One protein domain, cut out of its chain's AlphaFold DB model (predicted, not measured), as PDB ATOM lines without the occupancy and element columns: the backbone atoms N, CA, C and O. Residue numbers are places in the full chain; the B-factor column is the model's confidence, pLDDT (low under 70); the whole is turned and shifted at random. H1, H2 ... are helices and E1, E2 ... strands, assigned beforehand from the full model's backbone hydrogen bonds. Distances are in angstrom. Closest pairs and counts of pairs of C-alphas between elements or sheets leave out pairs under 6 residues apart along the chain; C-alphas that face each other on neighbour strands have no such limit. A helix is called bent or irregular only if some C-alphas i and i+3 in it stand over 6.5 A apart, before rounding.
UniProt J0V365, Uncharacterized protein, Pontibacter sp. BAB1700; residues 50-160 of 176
ATOM      1  N   GLN A  50      64.010  18.878  10.432       92.62
ATOM      2  CA  GLN A  50      63.826  17.810  11.405       92.62
ATOM      3  C   GLN A  50      64.031  18.301  12.842       92.62
ATOM      4  O   GLN A  50      63.292  17.886  13.730       92.62
ATOM      5  N   ASP A  51      64.980  19.210  13.083       94.25
ATOM      6  CA  ASP A  51      65.185  19.802  14.411       94.25
ATOM      7  C   ASP A  51      63.965  20.609  14.856       94.25
ATOM      8  O   ASP A  51      63.544  20.508  16.010       94.25
ATOM      9  N   ILE A  52      63.359  21.357  13.930       93.94
ATOM     10  CA  ILE A  52      62.140  22.130  14.185       93.94
ATOM     11  C   ILE A  52      60.975  21.188  14.516       93.94
ATOM     12  O   ILE A  52      60.289  21.393  15.517       93.94
ATOM     13  N   LEU A  53      60.779  20.122  13.734       96.19
ATOM     14  CA  LEU A  53      59.729  19.130  13.992       96.19
ATOM     15  C   LEU A  53      59.943  18.402  15.327       96.19
ATOM     16  O   LEU A  53      58.997  18.224  16.092       96.19
ATOM     17  N   ASN A  54      61.186  18.045  15.657       96.56
ATOM     18  CA  ASN A  54      61.532  17.425  16.938       96.56
ATOM     19  C   ASN A  54      61.271  18.371  18.118       96.56
ATOM     20  O   ASN A  54      60.818  17.935  19.177       96.56
ATOM     21  N   ALA A  55      61.564  19.663  17.956       96.56
ATOM     22  CA  ALA A  55      61.242  20.670  18.956       96.56
ATOM     23  C   ALA A  55      59.720  20.802  19.113       96.56
ATOM     24  O   ALA A  55      59.220  20.717  20.229       96.56
ATOM     25  N   ALA A  56      58.978  20.934  18.012       97.56
ATOM     26  CA  ALA A  56      57.520  21.028  18.023       97.56
ATOM     27  C   ALA A  56      56.855  19.809  18.684       97.56
ATOM     28  O   ALA A  56      55.933  19.990  19.475       97.56
ATOM     29  N   LEU A  57      57.365  18.594  18.452       98.19
ATOM     30  CA  LEU A  57      56.906  17.387  19.144       98.19
ATOM     31  C   LEU A  57      57.069  17.515  20.667       98.19
ATOM     32  O   LEU A  57      56.100  17.355  21.402       98.19
ATOM     33  N   LYS A  58      58.264  17.896  21.144       98.31
ATOM     34  CA  LYS A  58      58.541  18.081  22.582       98.31
ATOM     35  C   LYS A  58      57.679  19.172  23.217       98.31
ATOM     36  O   LYS A  58      57.226  19.024  24.354       98.31
ATOM     37  N   HIS A  59      57.474  20.280  22.509       98.38
ATOM     38  CA  HIS A  59      56.635  21.381  22.977       98.38
ATOM     39  C   HIS A  59      55.161  20.966  23.049       98.38
ATOM     40  O   HIS A  59      54.515  21.206  24.068       98.38
ATOM     41  N   GLY A  60      54.656  20.284  22.017       98.25
ATOM     42  CA  GLY A  60      53.303  19.731  21.991       98.25
ATOM     43  C   GLY A  60      53.067  18.726  23.116       98.25
ATOM     44  O   GLY A  60      52.099  18.864  23.863       98.25
ATOM     45  N   ASP A  61      54.001  17.792  23.323       98.31
ATOM     46  CA  ASP A  61      53.937  16.829  24.429       98.31
ATOM     47  C   ASP A  61      53.914  17.538  25.788       98.31
ATOM     48  O   ASP A  61      53.131  17.179  26.665       98.31
ATOM     49  N   SER A  62      54.718  18.592  25.958       98.31
ATOM     50  CA  SER A  62      54.735  19.379  27.197       98.31
ATOM     51  C   SER A  62      53.376  20.030  27.477       98.31
ATOM     52  O   SER A  62      52.881  19.954  28.601       98.31
ATOM     53  N   ILE A  63      52.752  20.635  26.459       98.56
ATOM     54  CA  ILE A  63      51.416  21.237  26.573       98.56
ATOM     55  C   ILE A  63      50.382  20.166  26.943       98.56
ATOM     56  O   ILE A  63      49.644  20.343  27.911       98.56
ATOM     57  N   VAL A  64      50.354  19.040  26.220       97.56
ATOM     58  CA  VAL A  64      49.381  17.958  26.451       97.56
ATOM     59  C   VAL A  64      49.533  17.345  27.838       97.56
ATOM     60  O   VAL A  64      48.534  17.152  28.528       97.56
ATOM     61  N   VAL A  65      50.762  17.073  28.281       96.62
ATOM     62  CA  VAL A  65      51.020  16.490  29.605       96.62
ATOM     63  C   VAL A  65      50.539  17.421  30.716       96.62
ATOM     64  O   VAL A  65      49.874  16.968  31.650       96.62
ATOM     65  N   VAL A  66      50.830  18.723  30.622       98.12
ATOM     66  CA  VAL A  66      50.361  19.691  31.622       98.12
ATOM     67  C   VAL A  66      48.841  19.830  31.586       98.12
ATOM     68  O   VAL A  66      48.213  19.753  32.645       98.12
ATOM     69  N   ALA A  67      48.247  19.951  30.397       97.25
ATOM     70  CA  ALA A  67      46.803  20.053  30.228       97.25
ATOM     71  C   ALA A  67      46.078  18.832  30.806       97.25
ATOM     72  O   ALA A  67      45.176  18.990  31.626       97.25
ATOM     73  N   GLN A  68      46.507  17.617  30.457       94.06
ATOM     74  CA  GLN A  68      45.883  16.382  30.930       94.06
ATOM     75  C   GLN A  68      46.019  16.220  32.447       94.06
ATOM     76  O   GLN A  68      45.041  15.891  33.118       94.06
ATOM     77  N   ARG A  69      47.204  16.493  33.010       94.56
ATOM     78  CA  ARG A  69      47.437  16.404  34.459       94.56
ATOM     79  C   ARG A  69      46.507  17.339  35.232       94.56
ATOM     80  O   ARG A  69      45.849  16.906  36.176       94.56
ATOM     81  N   LEU A  70      46.443  18.607  34.829       96.25
ATOM     82  CA  LEU A  70      45.581  19.598  35.477       96.25
ATOM     83  C   LEU A  70      44.101  19.282  35.263       96.25
ATOM     84  O   LEU A  70      43.298  19.472  36.175       96.25
ATOM     85  N   HIS A  71      43.735  18.776  34.084       93.94
ATOM     86  CA  HIS A  71      42.369  18.366  33.779       93.94
ATOM     87  C   HIS A  71      41.893  17.282  34.742       93.94
ATOM     88  O   HIS A  71      40.870  17.467  35.393       93.94
ATOM     89  N   VAL A  72      42.667  16.204  34.894       91.69
ATOM     90  CA  VAL A  72      42.347  15.105  35.816       91.69
ATOM     91  C   VAL A  72      42.294  15.602  37.260       91.69
ATOM     92  O   VAL A  72      41.338  15.302  37.967       91.69
ATOM     93  N   GLN A  73      43.273  16.400  37.694       92.94
ATOM     94  CA  GLN A  73      43.312  16.928  39.060       92.94
ATOM     95  C   GLN A  73      42.065  17.763  39.393       92.94
ATOM     96  O   GLN A  73      41.427  17.535  40.422       92.94
ATOM     97  N   ARG A  74      41.711  18.721  38.526       94.00
ATOM     98  CA  ARG A  74      40.560  19.608  38.740       94.00
ATOM     99  C   ARG A  74      39.245  18.839  38.619       94.00
ATOM    100  O   ARG A  74      38.397  18.968  39.496       94.00
ATOM    101  N   LEU A  75      39.096  17.983  37.603       90.75
ATOM    102  CA  LEU A  75      37.891  17.167  37.432       90.75
ATOM    103  C   LEU A  75      37.621  16.287  38.650       90.75
ATOM    104  O   LEU A  75      36.520  16.337  39.184       90.75
ATOM    105  N   THR A  76      38.607  15.519  39.117       90.31
ATOM    106  CA  THR A  76      38.420  14.628  40.270       90.31
ATOM    107  C   THR A  76      38.045  15.411  41.529       90.31
ATOM    108  O   THR A  76      37.148  14.998  42.262       90.31
ATOM    109  N   GLY A  77      38.675  16.569  41.757       92.38
ATOM    110  CA  GLY A  77      38.343  17.440  42.886       92.38
ATOM    111  C   GLY A  77      36.900  17.948  42.844       92.38
ATOM    112  O   GLY A  77      36.184  17.850  43.839       92.38
ATOM    113  N   HIS A  78      36.446  18.439  41.691       93.38
ATOM    114  CA  HIS A  78      35.095  18.989  41.554       93.38
ATOM    115  C   HIS A  78      34.006  17.913  41.477       93.38
ATOM    116  O   HIS A  78      32.932  18.101  42.048       93.38
ATOM    117  N   LEU A  79      34.298  16.753  40.880       90.88
ATOM    118  CA  LEU A  79      33.412  15.587  40.917       90.88
ATOM    119  C   LEU A  79      33.125  15.156  42.361       90.88
ATOM    120  O   LEU A  79      31.977  14.869  42.691       90.88
ATOM    121  N   ALA A  80      34.135  15.163  43.235       91.12
ATOM    122  CA  ALA A  80      33.959  14.815  44.643       91.12
ATOM    123  C   ALA A  80      33.136  15.852  45.434       91.12
ATOM    124  O   ALA A  80      32.480  15.493  46.407       91.12
ATOM    125  N   GLN A  81      33.167  17.128  45.035       92.88
ATOM    126  CA  GLN A  81      32.487  18.220  45.747       92.88
ATOM    127  C   GLN A  81      31.012  18.374  45.366       92.88
ATOM    128  O   GLN A  81      30.199  18.737  46.211       92.88
ATOM    129  N   GLY A  82      30.663  18.130  44.102       89.38
ATOM    130  CA  GLY A  82      29.310  18.391  43.601       89.38
ATOM    131  C   GLY A  82      28.944  17.608  42.345       89.38
ATOM    132  O   GLY A  82      28.068  18.026  41.591       89.38
ATOM    133  N   GLY A  83      29.624  16.489  42.087       89.88
ATOM    134  CA  GLY A  83      29.350  15.633  40.939       89.88
ATOM    135  C   GLY A  83      29.618  16.314  39.596       89.88
ATOM    136  O   GLY A  83      30.471  17.193  39.461       89.88
ATOM    137  N   VAL A  84      28.895  15.867  38.568       89.25
ATOM    138  CA  VAL A  84      29.108  16.295  37.176       89.25
ATOM    139  C   VAL A  84      28.885  17.798  36.998       89.25
ATOM    140  O   VAL A  84      29.666  18.439  36.298       89.25
ATOM    141  N   GLU A  85      27.869  18.370  37.647       90.50
ATOM    142  CA  GLU A  85      27.538  19.797  37.531       90.50
ATOM    143  C   GLU A  85      28.701  20.687  37.985       90.50
ATOM    144  O   GLU A  85      29.107  21.594  37.257       90.50
ATOM    145  N   ALA A  86      29.323  20.355  39.121       92.75
ATOM    146  CA  ALA A  86      30.493  21.069  39.622       92.75
ATOM    147  C   ALA A  86      31.735  20.910  38.721       92.75
ATOM    148  O   ALA A  86      32.594  21.790  38.687       92.75
ATOM    149  N   ALA A  87      31.847  19.804  37.978       91.25
ATOM    150  CA  ALA A  87      33.012  19.494  37.147       91.25
ATOM    151  C   ALA A  87      32.946  20.073  35.717       91.25
ATOM    152  O   ALA A  87      33.986  20.240  35.073       91.25
ATOM    153  N   ILE A  88      31.754  20.398  35.199       89.44
ATOM    154  CA  ILE A  88      31.554  20.918  33.830       89.44
ATOM    155  C   ILE A  88      32.439  22.134  33.493       89.44
ATOM    156  O   ILE A  88      33.048  22.114  32.417       89.44
ATOM    157  N   PRO A  89      32.590  23.154  34.365       91.06
ATOM    158  CA  PRO A  89      33.429  24.322  34.073       91.06
ATOM    159  C   PRO A  89      34.904  23.980  33.805       91.06
ATOM    160  O   PRO A  89      35.612  24.731  33.143       91.06
ATOM    161  N   TYR A  90      35.357  22.810  34.257       91.69
ATOM    162  CA  TYR A  90      36.738  22.332  34.161       91.69
ATOM    163  C   TYR A  90      36.938  21.348  32.994       91.69
ATOM    164  O   TYR A  90      37.881  20.554  32.959       91.69
ATOM    165  N   CYS A  91      36.035  21.371  32.010       88.50
ATOM    166  CA  CYS A  91      36.093  20.495  30.838       88.50
ATOM    167  C   CYS A  91      36.949  21.023  29.672       88.50
ATOM    168  O   CYS A  91      37.069  20.330  28.661       88.50
ATOM    169  N   GLN A  92      37.550  22.208  29.813       92.56
ATOM    170  CA  GLN A  92      38.352  22.886  28.784       92.56
ATOM    171  C   GLN A  92      39.773  23.181  29.299       92.56
ATOM    172  O   GLN A  92      40.082  24.325  29.634       92.56
ATOM    173  N   PRO A  93      40.636  22.157  29.433       94.88
ATOM    174  CA  PRO A  93      41.982  22.347  29.967       94.88
ATOM    175  C   PRO A  93      42.890  23.228  29.104       94.88
ATOM    176  O   PRO A  93      43.867  23.758  29.618       94.88
ATOM    177  N   GLU A  94      42.571  23.421  27.822       95.50
ATOM    178  CA  GLU A  94      43.259  24.368  26.936       95.50
ATOM    179  C   GLU A  94      43.199  25.832  27.415       95.50
ATOM    180  O   GLU A  94      44.084  26.609  27.059       95.50
ATOM    181  N   ASN A  95      42.214  26.176  28.256       95.31
ATOM    182  CA  ASN A  95      41.987  27.523  28.801       95.31
ATOM    183  C   ASN A  95      42.502  27.674  30.245       95.31
ATOM    184  O   ASN A  95      42.124  28.593  30.968       95.31
ATOM    185  N   TYR A  96      43.280  26.712  30.743       97.50
ATOM    186  CA  TYR A  96      43.894  26.838  32.062       97.50
ATOM    187  C   TYR A  96      45.111  27.752  31.974       97.50
ATOM    188  O   TYR A  96      45.926  27.578  31.072       97.50
ATOM    189  N   GLU A  97      45.278  28.656  32.938       98.00
ATOM    190  CA  GLU A  97      46.378  29.633  32.973       98.00
ATOM    191  C   GLU A  97      47.756  28.985  32.755       98.00
ATOM    192  O   GLU A  97      48.576  29.468  31.977       98.00
ATOM    193  N   GLU A  98      48.007  27.828  33.371       98.19
ATOM    194  CA  GLU A  98      49.276  27.111  33.236       98.19
ATOM    195  C   GLU A  98      49.492  26.544  31.821       98.19
ATOM    196  O   GLU A  98      50.627  26.426  31.354       98.19
ATOM    197  N   VAL A  99      48.406  26.183  31.133       98.38
ATOM    198  CA  VAL A  99      48.430  25.679  29.754       98.38
ATOM    199  C   VAL A  99      48.565  26.844  28.778       98.38
ATOM    200  O   VAL A  99      49.381  26.776  27.863       98.38
ATOM    201  N   GLU A 100      47.840  27.940  28.997       98.31
ATOM    202  CA  GLU A 100      47.985  29.199  28.259       98.31
ATOM    203  C   GLU A 100      49.409  29.756  28.347       98.31
ATOM    204  O   GLU A 100      49.978  30.145  27.328       98.31
ATOM    205  N   ALA A 101      50.048  29.693  29.517       98.44
ATOM    206  CA  ALA A 101      51.439  30.108  29.682       98.44
ATOM    207  C   ALA A 101      52.408  29.284  28.811       98.44
ATOM    208  O   ALA A 101      53.333  29.841  28.211       98.44
ATOM    209  N   LEU A 102      52.205  27.965  28.702       98.56
ATOM    210  CA  LEU A 102      53.012  27.106  27.825       98.56
ATOM    211  C   LEU A 102      52.719  27.353  26.345       98.56
ATOM    212  O   LEU A 102      53.650  27.426  25.545       98.56
ATOM    213  N   GLN A 103      51.444  27.514  25.991       98.44
ATOM    214  CA  GLN A 103      51.014  27.878  24.643       98.44
ATOM    215  C   GLN A 103      51.677  29.185  24.199       98.44
ATOM    216  O   GLN A 103      52.329  29.215  23.159       98.44
ATOM    217  N   HIS A 104      51.631  30.224  25.034       98.38
ATOM    218  CA  HIS A 104      52.294  31.499  24.773       98.38
ATOM    219  C   HIS A 104      53.818  31.343  24.660       98.38
ATOM    220  O   HIS A 104      54.422  31.824  23.704       98.38
ATOM    221  N   LYS A 105      54.450  30.615  25.593       98.31
ATOM    222  CA  LYS A 105      55.900  30.361  25.577       98.31
ATOM    223  C   LYS A 105      56.370  29.692  24.282       98.31
ATOM    224  O   LYS A 105      57.483  29.963  23.837       98.31
ATOM    225  N   PHE A 106      55.561  28.805  23.712       97.44
ATOM    226  CA  PHE A 106      55.913  28.041  22.515       97.44
ATOM    227  C   PHE A 106      55.289  28.582  21.223       97.44
ATOM    228  O   PHE A 106      55.519  27.999  20.167       97.44
ATOM    229  N   GLY A 107      54.519  29.676  21.286       96.88
ATOM    230  CA  GLY A 107      53.804  30.216  20.127       96.88
ATOM    231  C   GLY A 107      52.768  29.243  19.555       96.88
ATOM    232  O   GLY A 107      52.606  29.158  18.342       96.88
ATOM    233  N   ALA A 108      52.107  28.469  20.415       97.44
ATOM    234  CA  ALA A 108      51.167  27.423  20.038       97.44
ATOM    235  C   ALA A 108      49.727  27.779  20.425       97.44
ATOM    236  O   ALA A 108      49.480  28.549  21.349       97.44
ATOM    237  N   ILE A 109      48.777  27.139  19.748       96.44
ATOM    238  CA  ILE A 109      47.366  27.087  20.132       96.44
ATOM    239  C   ILE A 109      46.931  25.623  20.182       96.44
ATOM    240  O   ILE A 109      47.336  24.819  19.341       96.44
ATOM    241  N   SER A 110      46.117  25.261  21.167       95.75
ATOM    242  CA  SER A 110      45.625  23.897  21.356       95.75
ATOM    243  C   SER A 110      44.102  23.858  21.368       95.75
ATOM    244  O   SER A 110      43.427  24.814  21.745       95.75
ATOM    245  N   ARG A 111      43.550  22.740  20.892       94.94
ATOM    246  CA  ARG A 111      42.110  22.495  20.867       94.94
ATOM    247  C   ARG A 111      41.830  21.003  20.870       94.94
ATOM    248  O   ARG A 111      42.553  20.233  20.236       94.94
ATOM    249  N   ARG A 112      40.758  20.601  21.548       93.88
ATOM    250  CA  ARG A 112      40.304  19.207  21.590       93.88
ATOM    251  C   ARG A 112      39.217  18.957  20.549       93.88
ATOM    252  O   ARG A 112      38.313  19.770  20.379       93.88
ATOM    253  N   PHE A 113      39.280  17.796  19.905       94.88
ATOM    254  CA  PHE A 113      38.263  17.323  18.968       94.88
ATOM    255  C   PHE A 113      37.831  15.903  19.328       94.88
ATOM    256  O   PHE A 113      38.611  15.144  19.900       94.88
ATOM    257  N   SER A 114      36.585  15.557  19.016       92.38
ATOM    258  CA  SER A 114      36.014  14.231  19.270       92.38
ATOM    259  C   SER A 114      34.962  13.908  18.215       92.38
ATOM    260  O   SER A 114      34.351  14.818  17.660       92.38
ATOM    261  N   GLU A 115      34.741  12.620  17.958       90.69
ATOM    262  CA  GLU A 115      33.633  12.139  17.122       90.69
ATOM    263  C   GLU A 115      32.274  12.417  17.780       90.69
ATOM    264  O   GLU A 115      31.296  12.687  17.085       90.69
ATOM    265  N   GLN A 116      32.240  12.457  19.119       88.50
ATOM    266  CA  GLN A 116      31.046  12.720  19.926       88.50
ATOM    267  C   GLN A 116      31.293  13.876  20.905       88.50
ATOM    268  O   GLN A 116      31.414  13.681  22.121       88.50
ATOM    269  N   PRO A 117      31.427  15.116  20.405       90.00
ATOM    270  CA  PRO A 117      31.788  16.234  21.251       90.00
ATOM    271  C   PRO A 117      30.582  16.729  22.065       90.00
ATOM    272  O   PRO A 117      29.511  16.991  21.528       90.00
ATOM    273  N   ARG A 118      30.778  16.966  23.370       86.50
ATOM    274  CA  ARG A 118      29.789  17.689  24.199       86.50
ATOM    275  C   ARG A 118      29.621  19.144  23.760       86.50
ATOM    276  O   ARG A 118      28.519  19.676  23.781       86.50
ATOM    277  N   ASN A 119      30.726  19.790  23.387       88.31
ATOM    278  CA  ASN A 119      30.727  21.135  22.822       88.31
ATOM    279  C   ASN A 119      30.721  21.033  21.286       88.31
ATOM    280  O   ASN A 119      31.730  20.589  20.741       88.31
ATOM    281  N   PRO A 120      29.678  21.491  20.569       91.44
ATOM    282  CA  PRO A 120      29.619  21.425  19.103       91.44
ATOM    283  C   PRO A 120      30.820  22.065  18.391       91.44
ATOM    284  O   PRO A 120      31.175  21.689  17.276       91.44
ATOM    285  N   GLN A 121      31.488  23.016  19.046       91.38
ATOM    286  CA  GLN A 121      32.692  23.671  18.540       91.38
ATOM    287  C   GLN A 121      33.922  22.743  18.483       91.38
ATOM    288  O   GLN A 121      34.922  23.089  17.850       91.38
ATOM    289  N   ASN A 122      33.851  21.568  19.112       94.31
ATOM    290  CA  ASN A 122      34.890  20.537  19.105       94.31
ATOM    291  C   ASN A 122      34.615  19.442  18.059       94.31
ATOM    292  O   ASN A 122      35.306  18.424  18.036       94.31
ATOM    293  N   GLN A 123      33.629  19.639  17.178       95.62
ATOM    294  CA  GLN A 123      33.417  18.753  16.038       95.62
ATOM    295  C   GLN A 123      34.578  18.901  15.038       95.62
ATOM    296  O   GLN A 123      34.823  20.010  14.546       95.62
ATOM    297  N   PRO A 124      35.294  17.818  14.695       95.38
ATOM    298  CA  PRO A 124      36.361  17.867  13.707       95.38
ATOM    299  C   PRO A 124      35.807  18.124  12.302       95.38
ATOM    300  O   PRO A 124      34.733  17.649  11.932       95.38
ATOM    301  N   LYS A 125      36.572  18.860  11.493       94.19
ATOM    302  CA  LYS A 125      36.267  19.147  10.083       94.19
ATOM    303  C   LYS A 125      37.529  19.021   9.234       94.19
ATOM    304  O   LYS A 125      38.640  19.165   9.746       94.19
ATOM    305  N   GLY A 126      37.359  18.773   7.935       94.31
ATOM    306  CA  GLY A 126      38.457  18.748   6.963       94.31
ATOM    307  C   GLY A 126      39.603  17.817   7.375       94.31
ATOM    308  O   GLY A 126      39.376  16.666   7.746       94.31
ATOM    309  N   ALA A 127      40.834  18.329   7.339       92.06
ATOM    310  CA  ALA A 127      42.031  17.556   7.671       92.06
ATOM    311  C   ALA A 127      42.031  17.018   9.116       92.06
ATOM    312  O   ALA A 127      42.510  15.913   9.351       92.06
ATOM    313  N   THR A 128      41.441  17.740  10.075       93.56
ATOM    314  CA  THR A 128      41.345  17.285  11.472       93.56
ATOM    315  C   THR A 128      40.472  16.038  11.607       93.56
ATOM    316  O   THR A 128      40.803  15.146  12.382       93.56
ATOM    317  N   ALA A 129      39.390  15.932  10.825       96.00
ATOM    318  CA  ALA A 129      38.540  14.737  10.821       96.00
ATOM    319  C   ALA A 129      39.286  13.511  10.278       96.00
ATOM    320  O   ALA A 129      39.147  12.417  10.815       96.00
ATOM    321  N   GLN A 130      40.136  13.702   9.266       95.00
ATOM    322  CA  GLN A 130      40.966  12.624   8.724       95.00
ATOM    323  C   GLN A 130      42.021  12.156   9.728       95.00
ATOM    324  O   GLN A 130      42.257  10.958   9.845       95.00
ATOM    325  N   VAL A 131      42.650  13.087  10.455       95.06
ATOM    326  CA  VAL A 131      43.603  12.743  11.522       95.06
ATOM    327  C   VAL A 131      42.900  11.960  12.631       95.06
ATOM    328  O   VAL A 131      43.385  10.903  13.025       95.06
ATOM    329  N   LEU A 132      41.730  12.424  13.084       95.25
ATOM    330  CA  LEU A 132      40.959  11.716  14.106       95.25
ATOM    331  C   LEU A 132      40.608  10.293  13.661       95.25
ATOM    332  O   LEU A 132      40.872   9.357  14.403       95.25
ATOM    333  N   ALA A 133      40.140  10.112  12.422       95.31
ATOM    334  CA  ALA A 133      39.813   8.792  11.887       95.31
ATOM    335  C   ALA A 133      41.012   7.822  11.873       95.31
ATOM    336  O   ALA A 133      40.829   6.622  12.079       95.31
ATOM    337  N   ARG A 134      42.245   8.313  11.661       95.56
ATOM    338  CA  ARG A 134      43.462   7.481  11.744       95.56
ATOM    339  C   ARG A 134      43.775   7.045  13.174       95.56
ATOM    340  O   ARG A 134      44.224   5.917  13.373       95.56
ATOM    341  N   TYR A 135      43.518   7.903  14.159       95.50
ATOM    342  CA  TYR A 135      43.623   7.523  15.567       95.50
ATOM    343  C   TYR A 135      42.522   6.535  15.973       95.50
ATOM    344  O   TYR A 135      42.823   5.523  16.606       95.50
ATOM    345  N   SER A 136      41.273   6.782  15.567       92.06
ATOM    346  CA  SER A 136      40.117   5.934  15.891       92.06
ATOM    347  C   SER A 136      40.213   4.538  15.268       92.06
ATOM    348  O   SER A 136      39.870   3.551  15.911       92.06
ATOM    349  N   SER A 137      40.745   4.423  14.045       94.19
ATOM    350  CA  SER A 137      40.988   3.126  13.392       94.19
ATOM    351  C   SER A 137      42.229   2.392  13.918       94.19
ATOM    352  O   SER A 137      42.471   1.239  13.558       94.19
ATOM    353  N   GLY A 138      43.037   3.047  14.757       92.44
ATOM    354  CA  GLY A 138      44.290   2.510  15.280       92.44
ATOM    355  C   GLY A 138      45.450   2.501  14.280       92.44
ATOM    356  O   GLY A 138      46.486   1.909  14.593       92.44
ATOM    357  N   GLN A 139      45.303   3.148  13.116       95.31
ATOM    358  CA  GLN A 139      46.391   3.382  12.158       95.31
ATOM    359  C   GLN A 139      47.498   4.253  12.774       95.31
ATOM    360  O   GLN A 139      48.681   4.048  12.503       95.31
ATOM    361  N   GLU A 140      47.122   5.203  13.629       94.06
ATOM    362  CA  GLU A 140      48.033   6.000  14.446       94.06
ATOM    363  C   GLU A 140      47.704   5.803  15.932       94.06
ATOM    364  O   GLU A 140      46.545   5.658  16.314       94.06
ATOM    365  N   ARG A 141      48.734   5.766  16.786       93.31
ATOM    366  CA  ARG A 141      48.582   5.561  18.245       93.31
ATOM    367  C   ARG A 141      49.378   6.540  19.098       93.31
ATOM    368  O   ARG A 141      49.127   6.669  20.290       93.31
ATOM    369  N   GLU A 142      50.342   7.208  18.486       94.94
ATOM    370  CA  GLU A 142      51.268   8.115  19.150       94.94
ATOM    371  C   GLU A 142      51.069   9.535  18.637       94.94
ATOM    372  O   GLU A 142      50.509   9.749  17.554       94.94
ATOM    373  N   SER A 143      51.559  10.506  19.403       97.00
ATOM    374  CA  SER A 143      51.575  11.892  18.965       97.00
ATOM    375  C   SER A 143      52.304  12.030  17.625       97.00
ATOM    376  O   SER A 143      53.321  11.377  17.373       97.00
ATOM    377  N   LYS A 144      51.778  12.879  16.746       96.94
ATOM    378  CA  LYS A 144      52.361  13.166  15.436       96.94
ATOM    379  C   LYS A 144      52.621  14.649  15.294       96.94
ATOM    380  O   LYS A 144      51.915  15.479  15.858       96.94
ATOM    381  N   VAL A 145      53.649  14.959  14.515       97.25
ATOM    382  CA  VAL A 145      53.982  16.312  14.101       97.25
ATOM    383  C   VAL A 145      54.125  16.328  12.586       97.25
ATOM    384  O   VAL A 145      54.767  15.452  12.007       97.25
ATOM    385  N   GLU A 146      53.515  17.311  11.942       94.88
ATOM    386  CA  GLU A 146      53.580  17.500  10.499       94.88
ATOM    387  C   GLU A 146      53.710  18.986  10.172       94.88
ATOM    388  O   GLU A 146      53.079  19.837  10.799       94.88
ATOM    389  N   ALA A 147      54.539  19.307   9.182       95.00
ATOM    390  CA  ALA A 147      54.576  20.650   8.624       95.00
ATOM    391  C   ALA A 147      53.368  20.824   7.697       95.00
ATOM    392  O   ALA A 147      53.209  20.061   6.744       95.00
ATOM    393  N   LEU A 148      52.523  21.814   7.975       92.12
ATOM    394  CA  LEU A 148      51.436  22.208   7.078       92.12
ATOM    395  C   LEU A 148      51.953  23.179   6.016       92.12
ATOM    396  O   LEU A 148      51.628  23.060   4.836       92.12
ATOM    397  N   THR A 149      52.788  24.122   6.447       92.06
ATOM    398  CA  THR A 149      53.470  25.101   5.598       92.06
ATOM    399  C   THR A 149      54.904  25.301   6.101       92.06
ATOM    400  O   THR A 149      55.388  24.540   6.941       92.06
ATOM    401  N   LYS A 150      55.616  26.310   5.584       88.25
ATOM    402  CA  LYS A 150      56.944  26.680   6.101       88.25
ATOM    403  C   LYS A 150      56.890  27.227   7.529       88.25
ATOM    404  O   LYS A 150      57.847  27.034   8.270       88.25
ATOM    405  N   ASP A 151      55.772  27.851   7.892       89.56
ATOM    406  CA  ASP A 151      55.616  28.583   9.151       89.56
ATOM    407  C   ASP A 151      54.561  27.949  10.071       89.56
ATOM    408  O   ASP A 151      54.427  28.335  11.228       89.56
ATOM    409  N   GLU A 152      53.830  26.942   9.583       93.81
ATOM    410  CA  GLU A 152      52.790  26.253  10.340       93.81
ATOM    411  C   GLU A 152      53.113  24.775  10.521       93.81
ATOM    412  O   GLU A 152      53.348  24.027   9.565       93.81
ATOM    413  N   ILE A 153      53.052  24.343  11.775       96.31
ATOM    414  CA  ILE A 153      53.248  22.960  12.188       96.31
ATOM    415  C   ILE A 153      51.997  22.519  12.930       96.31
ATOM    416  O   ILE A 153      51.510  23.212  13.821       96.31
ATOM    417  N   ARG A 154      51.498  21.334  12.589       96.50
ATOM    418  CA  ARG A 154      50.435  20.676  13.335       96.50
ATOM    419  C   ARG A 154      51.033  19.585  14.201       96.50
ATOM    420  O   ARG A 154      51.728  18.701  13.713       96.50
ATOM    421  N   TYR A 155      50.719  19.657  15.484       98.00
ATOM    422  CA  TYR A 155      50.924  18.580  16.436       98.00
ATOM    423  C   TYR A 155      49.563  17.976  16.786       98.00
ATOM    424  O   TYR A 155      48.603  18.709  17.034       98.00
ATOM    425  N   THR A 156      49.475  16.650  16.829       97.50
ATOM    426  CA  THR A 156      48.282  15.929  17.283       97.50
ATOM    427  C   THR A 156      48.655  14.859  18.288       97.50
ATOM    428  O   THR A 156      49.666  14.185  18.125       97.50
ATOM    429  N   SER A 157      47.825  14.685  19.316       97.06
ATOM    430  CA  SER A 157      47.994  13.646  20.329       97.06
ATOM    431  C   SER A 157      46.638  13.022  20.662       97.06
ATOM    432  O   SER A 157      45.679  13.770  20.890       97.06
ATOM    433  N   PRO A 158      46.517  11.683  20.661       94.88
ATOM    434  CA  PRO A 158      45.259  11.026  20.971       94.88
ATOM    435  C   PRO A 158      44.965  11.065  22.476       94.88
ATOM    436  O   PRO A 158      45.837  10.821  23.310       94.88
ATOM    437  N   ILE A 159      43.702  11.310  22.828       90.69
ATOM    438  CA  ILE A 159      43.210  11.221  24.206       90.69
ATOM    439  C   ILE A 159      42.331   9.978  24.309       90.69
ATOM    440  O   ILE A 159      41.222   9.950  23.784       90.69
ATOM    441  N   TYR A 160      42.828   8.957  25.003       85.94
ATOM    442  CA  TYR A 160      42.084   7.723  25.255       85.94
ATOM    443  C   TYR A 160      41.409   7.774  26.625       85.94
ATOM    444  O   TYR A 160      42.072   8.029  27.633       85.94
TER     445      TYR A 160
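Overview. This is residues 50 to 160 of the 176 residues of an uncharacterized protein of Pontibacter sp. BAB1700 (UniProt J0V365). One long helix, H1, makes the longest axis; it kinks near residue 84 and its last residues fold back beside it. The shorter H2 packs along one side of H1, a small strand hairpin E1 E2 covers another side near residues 52 to 64, and H3 is reached by a long link and lies beyond the hairpin, away from H1. The 111 printed residues hold three named helices and two named strands, in the order H1 H2 H3 E1 E2; the class is mostly helix. The sheet, order E1 - E2, is antiparallel. The whole is compact, with a radius of gyration of the C-alphas of 15.0 A and spans of 47 by 31 by 22 A.

Arrangement. Begin with H1, residues 50 to 90, which has a kink of 152 degrees near residue 84 and is irregular, C-alphas 81 and 84 being 9.4 A apart. With residues 59 to 67 alone it touches H2, residues 97 to 106, opposite ways at a shallow tilt of 10 degrees, a helical hairpin; the closest C-alphas, of Ala 67 and Val 99, are 5.9 A apart. H3, residues 126 to 136, touches no helix. E1, residues 144 to 147, and E2, residues 153 to 156, form a hairpin; look for N 144 and O 156, 2.8 A apart, within hydrogen-bond range. The closest C-alphas of H1 and E1, of Leu 57 and Val 145, are 5.9 A apart. H3 and E2 are near each other, with 5 pairs of C-alphas within 10 A. Every O i to N i+4 pair is within hydrogen-bond range in H2 and H3, and 32 of 37 in H1.

Along the chain. Find C-alpha 50 at (63.826, 17.810, 11.405); from there H1 runs to C-alpha 90 at (36.738, 22.332, 34.161), 35.7 A away. H2 measures 14.2 A, H3 15.7 A and E1 10.4 A from first to last C-alpha. E2, 10.0 A, ends at C-alpha 156, (48.282, 15.929, 17.283).

Size, cuts and confidence. The C-alphas of Gln 81 and Lys 150, the two farthest apart, are 47.3 A apart. The link from H2 to H3, residues 107 to 125, is long. The printed part has no cut, and no printed residue is under 70 in pLDDT.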